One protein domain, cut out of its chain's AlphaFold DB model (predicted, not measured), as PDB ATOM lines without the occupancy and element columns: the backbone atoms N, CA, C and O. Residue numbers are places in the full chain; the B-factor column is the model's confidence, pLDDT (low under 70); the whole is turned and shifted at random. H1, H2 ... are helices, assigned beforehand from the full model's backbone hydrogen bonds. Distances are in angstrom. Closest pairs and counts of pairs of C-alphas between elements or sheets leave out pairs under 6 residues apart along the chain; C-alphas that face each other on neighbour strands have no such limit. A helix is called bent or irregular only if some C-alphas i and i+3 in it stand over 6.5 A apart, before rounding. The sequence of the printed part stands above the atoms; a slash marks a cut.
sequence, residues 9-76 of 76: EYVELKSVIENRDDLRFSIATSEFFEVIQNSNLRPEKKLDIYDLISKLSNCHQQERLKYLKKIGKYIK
ATOM      1  N   GLU A   9     130.136 215.824 119.855       89.50
ATOM      2  CA  GLU A   9     130.158 217.260 120.140       89.50
ATOM      3  C   GLU A   9     128.912 217.973 119.602       89.50
ATOM      4  O   GLU A   9     128.419 218.911 120.220       89.50
ATOM      5  N   TYR A  10     128.330 217.509 118.489       89.88
ATOM      6  CA  TYR A  10     127.033 218.012 118.021       89.88
ATOM      7  C   TYR A  10     125.913 217.611 118.988       89.88
ATOM      8  O   TYR A  10     125.006 218.403 119.255       89.88
ATOM      9  N   VAL A  11     125.954 216.375 119.493       90.56
ATOM     10  CA  VAL A  11     124.970 215.858 120.453       90.56
ATOM     11  C   VAL A  11     125.103 216.571 121.797       90.56
ATOM     12  O   VAL A  11     124.091 217.000 122.350       90.56
ATOM     13  N   GLU A  12     126.329 216.768 122.280       92.12
ATOM     14  CA  GLU A  12     126.621 217.501 123.511       92.12
ATOM     15  C   GLU A  12     126.184 218.961 123.388       92.12
ATOM     16  O   GLU A  12     125.417 219.442 124.219       92.12
ATOM     17  N   LEU A  13     126.555 219.651 122.303       92.81
ATOM     18  CA  LEU A  13     126.125 221.028 122.058       92.81
ATOM     19  C   LEU A  13     124.594 221.139 121.999       92.81
ATOM     20  O   LEU A  13     124.015 222.081 122.545       92.81
ATOM     21  N   LYS A  14     123.918 220.162 121.380       93.19
ATOM     22  CA  LYS A  14     122.453 220.085 121.388       93.19
ATOM     23  C   LYS A  14     121.907 219.966 122.810       93.19
ATOM     24  O   LYS A  14     121.020 220.736 123.169       93.19
ATOM     25  N   SER A  15     122.448 219.040 123.598       94.44
ATOM     26  CA  SER A  15     122.054 218.815 124.989       94.44
ATOM     27  C   SER A  15     122.243 220.077 125.835       94.44
ATOM     28  O   SER A  15     121.324 220.496 126.533       94.44
ATOM     29  N   VAL A  16     123.389 220.748 125.717       94.62
ATOM     30  CA  VAL A  16     123.705 221.997 126.431       94.62
ATOM     31  C   VAL A  16     122.703 223.106 126.094       94.62
ATOM     32  O   VAL A  16     122.198 223.786 126.990       94.62
ATOM     33  N   ILE A  17     122.346 223.256 124.815       93.75
ATOM     34  CA  ILE A  17     121.344 224.237 124.376       93.75
ATOM     35  C   ILE A  17     119.944 223.885 124.907       93.75
ATOM     36  O   ILE A  17     119.231 224.776 125.371       93.75
ATOM     37  N   GLU A  18     119.531 222.615 124.845       94.00
ATOM     38  CA  GLU A  18     118.210 222.166 125.317       94.00
ATOM     39  C   GLU A  18     118.060 222.316 126.839       94.00
ATOM     40  O   GLU A  18     117.001 222.734 127.310       94.00
ATOM     41  N   ASN A  19     119.137 222.072 127.592       93.62
ATOM     42  CA  ASN A  19     119.192 222.249 129.044       93.62
ATOM     43  C   ASN A  19     119.414 223.705 129.487       93.62
ATOM     44  O   ASN A  19     119.412 223.972 130.686       93.62
ATOM     45  N   ARG A  20     119.570 224.650 128.546       90.19
ATOM     46  CA  ARG A  20     119.807 226.078 128.833       90.19
ATOM     47  C   ARG A  20     121.053 226.326 129.692       90.19
ATOM     48  O   ARG A  20     121.100 227.282 130.464       90.19
ATOM     49  N   ASP A  21     122.064 225.478 129.539       92.00
ATOM     50  CA  ASP A  21     123.315 225.572 130.287       92.00
ATOM     51  C   ASP A  21     124.264 226.570 129.607       92.00
ATOM     52  O   ASP A  21     125.128 226.221 128.801       92.00
ATOM     53  N   ASP A  22     124.065 227.856 129.904       85.25
ATOM     54  CA  ASP A  22     124.875 228.939 129.337       85.25
ATOM     55  C   ASP A  22     126.342 228.895 129.793       85.25
ATOM     56  O   ASP A  22     127.212 229.385 129.072       85.25
ATOM     57  N   LEU A  23     126.632 228.283 130.949       89.38
ATOM     58  CA  LEU A  23     128.000 228.136 131.454       89.38
ATOM     59  C   LEU A  23     128.798 227.166 130.584       89.38
ATOM     60  O   LEU A  23     129.938 227.456 130.220       89.38
ATOM     61  N   ARG A  24     128.197 226.029 130.219       93.19
ATOM     62  CA  ARG A  24     128.847 225.024 129.364       93.19
ATOM     63  C   ARG A  24     128.750 225.350 127.877       93.19
ATOM     64  O   ARG A  24     129.502 224.787 127.084       93.19
ATOM     65  N   PHE A  25     127.872 226.272 127.482       92.88
ATOM     66  CA  PHE A  25     127.643 226.622 126.079       92.88
ATOM     67  C   PHE A  25     128.898 227.098 125.343       92.88
ATOM     68  O   PHE A  25     129.145 226.660 124.218       92.88
ATOM     69  N   SER A  26     129.704 227.969 125.955       91.62
ATOM     70  CA  SER A  26     130.930 228.485 125.328       91.62
ATOM     71  C   SER A  26     131.961 227.379 125.087       91.62
ATOM     72  O   SER A  26     132.565 227.328 124.015       91.62
ATOM     73  N   ILE A  27     132.099 226.460 126.046       93.50
ATOM     74  CA  ILE A  27     133.004 225.307 125.979       93.50
ATOM     75  C   ILE A  27     132.547 224.365 124.866       93.50
ATOM     76  O   ILE A  27     133.289 224.147 123.913       93.50
ATOM     77  N   ALA A  28     131.288 223.917 124.911       93.75
ATOM     78  CA  ALA A  28     130.735 223.000 123.915       93.75
ATOM     79  C   ALA A  28     130.766 223.586 122.491       93.75
ATOM     80  O   ALA A  28     130.980 222.868 121.517       93.75
ATOM     81  N   THR A  29     130.576 224.902 122.347       93.75
ATOM     82  CA  THR A  29     130.665 225.563 121.034       93.75
ATOM     83  C   THR A  29     132.105 225.616 120.517       93.75
ATOM     84  O   THR A  29     132.323 225.454 119.316       93.75
ATOM     85  N   SER A  30     133.083 225.810 121.407       93.12
ATOM     86  CA  SER A  30     134.512 225.805 121.060       93.12
ATOM     87  C   SER A  30     134.975 224.410 120.640       93.12
ATOM     88  O   SER A  30     135.564 224.260 119.574       93.12
ATOM     89  N   GLU A  31     134.619 223.378 121.409       92.88
ATOM     90  CA  GLU A  31     134.904 221.976 121.072       92.88
ATOM     91  C   GLU A  31     134.287 221.599 119.719       92.88
ATOM     92  O   GLU A  31     134.948 221.048 118.839       92.88
ATOM     93  N   PHE A  32     133.028 221.979 119.498       93.06
ATOM     94  CA  PHE A  32     132.355 221.737 118.229       93.06
ATOM     95  C   PHE A  32     133.056 222.429 117.048       93.06
ATOM     96  O   PHE A  32     133.197 221.836 115.977       93.06
ATOM     97  N   PHE A  33     133.533 223.664 117.232       93.38
ATOM     98  CA  PHE A  33     134.306 224.375 116.213       93.38
ATOM     99  C   PHE A  33     135.591 223.620 115.842       93.38
ATOM    100  O   PHE A  33     135.865 223.440 114.651       93.38
ATOM    101  N   GLU A  34     136.335 223.116 116.830       92.81
ATOM    102  CA  GLU A  34     137.553 222.331 116.600       92.81
ATOM    103  C   GLU A  34     137.275 221.050 115.806       92.81
ATOM    104  O   GLU A  34     138.039 220.699 114.899       92.81
ATOM    105  N   VAL A  35     136.158 220.364 116.068       91.38
ATOM    106  CA  VAL A  35     135.799 219.171 115.287       91.38
ATOM    107  C   VAL A  35     135.478 219.527 113.842       91.38
ATOM    108  O   VAL A  35     135.944 218.853 112.921       91.38
ATOM    109  N   ILE A  36     134.735 220.610 113.599       92.31
ATOM    110  CA  ILE A  36     134.467 221.068 112.229       92.31
ATOM    111  C   ILE A  36     135.770 221.450 111.522       92.31
ATOM    112  O   ILE A  36     135.962 221.076 110.357       92.31
ATOM    113  N   GLN A  37     136.695 222.103 112.224       91.06
ATOM    114  CA  GLN A  37     138.012 222.452 111.701       91.06
ATOM    115  C   GLN A  37     138.808 221.220 111.268       91.06
ATOM    116  O   GLN A  37     139.326 221.204 110.146       91.06
ATOM    117  N   ASN A  38     138.824 220.168 112.084       90.44
ATOM    118  CA  ASN A  38     139.548 218.925 111.807       90.44
ATOM    119  C   ASN A  38     138.769 217.922 110.937       90.44
ATOM    120  O   ASN A  38     139.308 216.895 110.526       90.44
ATOM    121  N   SER A  39     137.506 218.206 110.613       89.00
ATOM    122  CA  SER A  39     136.681 217.318 109.792       89.00
ATOM    123  C   SER A  39     137.169 217.219 108.339       89.00
ATOM    124  O   SER A  39     137.789 218.133 107.794       89.00
ATOM    125  N   ASN A  40     136.787 216.141 107.650       88.81
ATOM    126  CA  ASN A  40     137.038 215.961 106.212       88.81
ATOM    127  C   ASN A  40     136.005 216.675 105.315       88.81
ATOM    128  O   ASN A  40     135.865 216.344 104.134       88.81
ATOM    129  N   LEU A  41     135.237 217.625 105.861       87.44
ATOM    130  CA  LEU A  41     134.287 218.409 105.076       87.44
ATOM    131  C   LEU A  41     135.018 219.269 104.041       87.44
ATOM    132  O   LEU A  41     136.128 219.755 104.269       87.44
ATOM    133  N   ARG A  42     134.360 219.496 102.900       90.75
ATOM    134  CA  ARG A  42     134.860 220.435 101.889       90.75
ATOM    135  C   ARG A  42     134.989 221.838 102.502       90.75
ATOM    136  O   ARG A  42     134.107 222.207 103.281       90.75
ATOM    137  N   PRO A  43     136.007 222.634 102.125       91.62
ATOM    138  CA  PRO A  43     136.220 223.974 102.678       91.62
ATOM    139  C   PRO A  43     134.974 224.866 102.636       91.62
ATOM    140  O   PRO A  43     134.653 225.510 103.626       91.62
ATOM    141  N   GLU A  44     134.219 224.828 101.539       91.31
ATOM    142  CA  GLU A  44     132.991 225.617 101.365       91.31
ATOM    143  C   GLU A  44     131.924 225.267 102.414       91.31
ATOM    144  O   GLU A  44     131.383 226.147 103.074       91.31
ATOM    145  N   LYS A  45     131.719 223.968 102.680       90.88
ATOM    146  CA  LYS A  45     130.816 223.518 103.750       90.88
ATOM    147  C   LYS A  45     131.307 223.940 105.136       90.88
ATOM    148  O   LYS A  45     130.486 224.228 106.000       90.88
ATOM    149  N   LYS A  46     132.625 223.952 105.373       92.56
ATOM    150  CA  LYS A  46     133.183 224.422 106.652       92.56
ATOM    151  C   LYS A  46     132.891 225.906 106.859       92.56
ATOM    152  O   LYS A  46     132.470 226.270 107.949       92.56
ATOM    153  N   LEU A  47     133.050 226.731 105.821       94.50
ATOM    154  CA  LEU A  47     132.734 228.162 105.878       94.50
ATOM    155  C   LEU A  47     131.261 228.408 106.230       94.50
ATOM    156  O   LEU A  47     130.985 229.193 107.136       94.50
ATOM    157  N   ASP A  48     130.335 227.686 105.595       94.62
ATOM    158  CA  ASP A  48     128.905 227.775 105.921       94.62
ATOM    159  C   ASP A  48     128.622 227.383 107.380       94.62
ATOM    160  O   ASP A  48     127.839 228.034 108.077       94.62
ATOM    161  N   ILE A  49     129.269 226.322 107.872       94.69
ATOM    162  CA  ILE A  49     129.122 225.894 109.266       94.69
ATOM    163  C   ILE A  49     129.715 226.936 110.222       94.69
ATOM    164  O   ILE A  49     129.093 227.216 111.241       94.69
ATOM    165  N   TYR A  50     130.858 227.549 109.910       95.31
ATOM    166  CA  TYR A  50     131.458 228.591 110.750       95.31
ATOM    167  C   TYR A  50     130.585 229.841 110.853       95.31
ATOM    168  O   TYR A  50     130.413 230.370 111.952       95.31
ATOM    169  N   ASP A  51     129.980 230.283 109.750       96.19
ATOM    170  CA  ASP A  51     128.999 231.373 109.773       96.19
ATOM    171  C   ASP A  51     127.807 231.022 110.681       96.19
ATOM    172  O   ASP A  51     127.360 231.833 111.498       96.19
ATOM    173  N   LEU A  52     127.328 229.777 110.617       96.44
ATOM    174  CA  LEU A  52     126.256 229.306 111.490       96.44
ATOM    175  C   LEU A  52     126.675 229.168 112.958       96.44
ATOM    176  O   LEU A  52     125.855 229.477 113.822       96.44
ATOM    177  N   ILE A  53     127.905 228.736 113.254       95.00
ATOM    178  CA  ILE A  53     128.458 228.699 114.618       95.00
ATOM    179  C   ILE A  53     128.539 230.121 115.172       95.00
ATOM    180  O   ILE A  53     128.053 230.371 116.269       95.00
ATOM    181  N   SER A  54     129.050 231.075 114.392       95.25
ATOM    182  CA  SER A  54     129.107 232.486 114.790       95.25
ATOM    183  C   SER A  54     127.714 233.044 115.110       95.25
ATOM    184  O   SER A  54     127.508 233.670 116.153       95.25
ATOM    185  N   LYS A  55     126.714 232.751 114.268       95.69
ATOM    186  CA  LYS A  55     125.312 233.124 114.525       95.69
ATOM    187  C   LYS A  55     124.751 232.439 115.768       95.69
ATOM    188  O   LYS A  55     124.033 233.071 116.535       95.69
ATOM    189  N   LEU A  56     125.083 231.169 115.982       95.19
ATOM    190  CA  LEU A  56     124.675 230.400 117.155       95.19
ATOM    191  C   LEU A  56     125.252 230.999 118.448       95.19
ATOM    192  O   LEU A  56     124.499 231.165 119.407       95.19
ATOM    193  N   SER A  57     126.525 231.400 118.460       93.19
ATOM    194  CA  SER A  57     127.184 232.025 119.616       93.19
ATOM    195  C   SER A  57     126.628 233.407 119.963       93.19
ATOM    196  O   SER A  57     126.575 233.760 121.138       93.19
ATOM    197  N   ASN A  58     126.197 234.180 118.961       93.31
ATOM    198  CA  ASN A  58     125.778 235.576 119.129       93.31
ATOM    199  C   ASN A  58     124.253 235.785 119.173       93.31
ATOM    200  O   ASN A  58     123.789 236.922 119.234       93.31
ATOM    201  N   CYS A  59     123.454 234.718 119.113       93.38
ATOM    202  CA  CYS A  59     121.995 234.826 119.149       93.38
ATOM    203  C   CYS A  59     121.410 234.634 120.554       93.38
ATOM    204  O   CYS A  59     122.047 234.105 121.471       93.38
ATOM    205  N   HIS A  60     120.140 235.019 120.708       91.38
ATOM    206  CA  HIS A  60     119.376 234.723 121.915       91.38
ATOM    207  C   HIS A  60     119.207 233.213 122.112       91.38
ATOM    208  O   HIS A  60     119.052 232.455 121.153       91.38
ATOM    209  N   GLN A  61     119.148 232.781 123.373       87.25
ATOM    210  CA  GLN A  61     119.051 231.367 123.751       87.25
ATOM    211  C   GLN A  61     117.924 230.613 123.017       87.25
ATOM    212  O   GLN A  61     118.125 229.487 122.566       87.25
ATOM    213  N   GLN A  62     116.771 231.257 122.812       88.38
ATOM    214  CA  GLN A  62     115.619 230.683 122.102       88.38
ATOM    215  C   GLN A  62     115.901 230.380 120.618       88.38
ATOM    216  O   GLN A  62     115.294 229.480 120.039       88.38
ATOM    217  N   GLU A  63     116.836 231.102 119.993       92.94
ATOM    218  CA  GLU A  63     117.197 230.928 118.586       92.94
ATOM    219  C   GLU A  63     118.354 229.946 118.364       92.94
ATOM    220  O   GLU A  63     118.543 229.470 117.242       92.94
ATOM    221  N   ARG A  64     119.103 229.567 119.403       93.25
ATOM    222  CA  ARG A  64     120.266 228.673 119.260       93.25
ATOM    223  C   ARG A  64     119.907 227.340 118.599       93.25
ATOM    224  O   ARG A  64     120.594 226.905 117.675       93.25
ATOM    225  N   LEU A  65     118.769 226.740 118.965       93.00
ATOM    226  CA  LEU A  65     118.277 225.492 118.354       93.00
ATOM    227  C   LEU A  65     118.003 225.618 116.848       93.00
ATOM    228  O   LEU A  65     118.167 224.652 116.102       93.00
ATOM    229  N   LYS A  66     117.581 226.798 116.380       95.00
ATOM    230  CA  LYS A  66     117.333 227.063 114.955       95.00
ATOM    231  C   LYS A  66     118.641 227.040 114.170       95.00
ATOM    232  O   LYS A  66     118.677 226.433 113.099       95.00
ATOM    233  N   TYR A  67     119.706 227.650 114.689       95.44
ATOM    234  CA  TYR A  67     121.024 227.616 114.046       95.44
ATOM    235  C   TYR A  67     121.665 226.232 114.129       95.44
ATOM    236  O   TYR A  67     122.134 225.728 113.111       95.44
ATOM    237  N   LEU A  68     121.557 225.553 115.273       93.19
ATOM    238  CA  LEU A  68     122.049 224.184 115.424       93.19
ATOM    239  C   LEU A  68     121.386 223.216 114.429       93.19
ATOM    240  O   LEU A  68     122.064 222.440 113.762       93.19
ATOM    241  N   LYS A  69     120.061 223.306 114.242       93.12
ATOM    242  CA  LYS A  69     119.348 222.506 113.230       93.12
ATOM    243  C   LYS A  69     119.846 222.771 111.811       93.12
ATOM    244  O   LYS A  69     119.844 221.847 111.002       93.12
ATOM    245  N   LYS A  70     120.229 224.011 111.482       94.50
ATOM    246  CA  LYS A  70     120.822 224.332 110.174       94.50
ATOM    247  C   LYS A  70     122.185 223.668 110.031       94.50
ATOM    248  O   LYS A  70     122.408 223.028 109.014       94.50
ATOM    249  N   ILE A  71     123.031 223.753 111.058       93.19
ATOM    250  CA  ILE A  71     124.345 223.101 111.102       93.19
ATOM    251  C   ILE A  71     124.207 221.593 110.862       93.19
ATOM    252  O   ILE A  71     124.862 221.054 109.975       93.19
ATOM    253  N   GLY A  72     123.276 220.924 111.549       90.25
ATOM    254  CA  GLY A  72     123.039 219.487 111.380       90.25
ATOM    255  C   GLY A  72     122.694 219.047 109.948       90.25
ATOM    256  O   GLY A  72     122.890 217.881 109.621       90.25
ATOM    257  N   LYS A  73     122.226 219.951 109.072       89.81
ATOM    258  CA  LYS A  73     121.977 219.654 107.645       89.81
ATOM    259  C   LYS A  73     123.247 219.593 106.796       89.81
ATOM    260  O   LYS A  73     123.199 219.038 105.708       89.81
ATOM    261  N   TYR A  74     124.342 220.201 107.246       87.62
ATOM    262  CA  TYR A  74     125.612 220.189 106.512       87.62
ATOM    263  C   TYR A  74     126.460 218.957 106.825       87.62
ATOM    264  O   TYR A  74     127.317 218.583 106.019       87.62
ATOM    265  N   ILE A  75     126.232 218.387 108.009       82.94
ATOM    266  CA  ILE A  75     127.053 217.337 108.605       82.94
ATOM    267  C   ILE A  75     126.435 215.942 108.409       82.94
ATOM    268  O   ILE A  75     127.173 214.964 108.323       82.94
ATOM    269  N   LYS A  76     125.101 215.856 108.313       67.75
ATOM    270  CA  LYS A  76     124.392 214.670 107.805       67.75
ATOM    271  C   LYS A  76     124.523 214.557 106.287       67.75
ATOM    272  O   LYS A  76     124.480 213.410 105.800       67.75
TER     273      LYS A  76
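This is residues 9 to 76 of the 76 residues of an uncharacterized protein of Anaerorhabdus furcosa (UniProt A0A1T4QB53). Four helices stand side by side in an up-and-down bundle, at the corners of a rough square: H2 packs on H1 and H3, and H4 closes the ring between H3 and H1. H1 is the shortest of the four, beside part of the longer H2. The printed part has 68 residues, with four named helices in the order H1, H2, H3, H4 and no named strand; the class is all helix. It is compact, with a radius of gyration of the C-alphas of 11.0 A, and elongated, spanning 31 by 19 by 18 A.

H2, residues 22 to 38, touches H1, residues 9 to 18, at a shallow tilt of 24 degrees, opposite ways; their closest C-alphas, of Glu 9 and Phe 32, are 5.3 A apart. H2 also touches H3, residues 43 to 58, at 8 degrees, opposite ways, with the C-alphas of Ile 36 and Lys 46 closest at 6.6 A. H3 touches H4, residues 61 to 75, at 10 degrees, opposite ways; the C-alphas of Leu 56 and Arg 64 are closest, at 5.2 A. H4 touches H1 at 23 degrees, opposite ways, closest at the C-alphas of Ile 17 and Arg 64, 6.9 A. H1 and H3 are apart, and H2 and H4 only just, at 8.4 A. In H1 and H3 every O i to N i+4 pair is within hydrogen-bond range; in H2 11 of 13 are, in H4 6 of 11.

H2 is 25.0 A long, from C-alpha 22 at (124.875, 228.939, 129.337); it is only just irregular, C-alphas 23 and 26 being 6.8 A apart. H1 measures 13.9 A and begins at C-alpha 9, (130.158, 217.260, 120.140). H3 measures 22.7 A. H4 measures 22.1 A, ends at C-alpha 75, (127.053, 217.337, 108.605), and is only just irregular, with C-alphas 62 and 65 6.9 A apart.

The C-alphas farthest apart, of Asn 19 and Pro 43, are 31.4 A apart. The printed part has no cut, and its three links are tight, each joining a helical hairpin. Mean pLDDT of the printed part is 91.9; residue 76, the chain's last, is under 70.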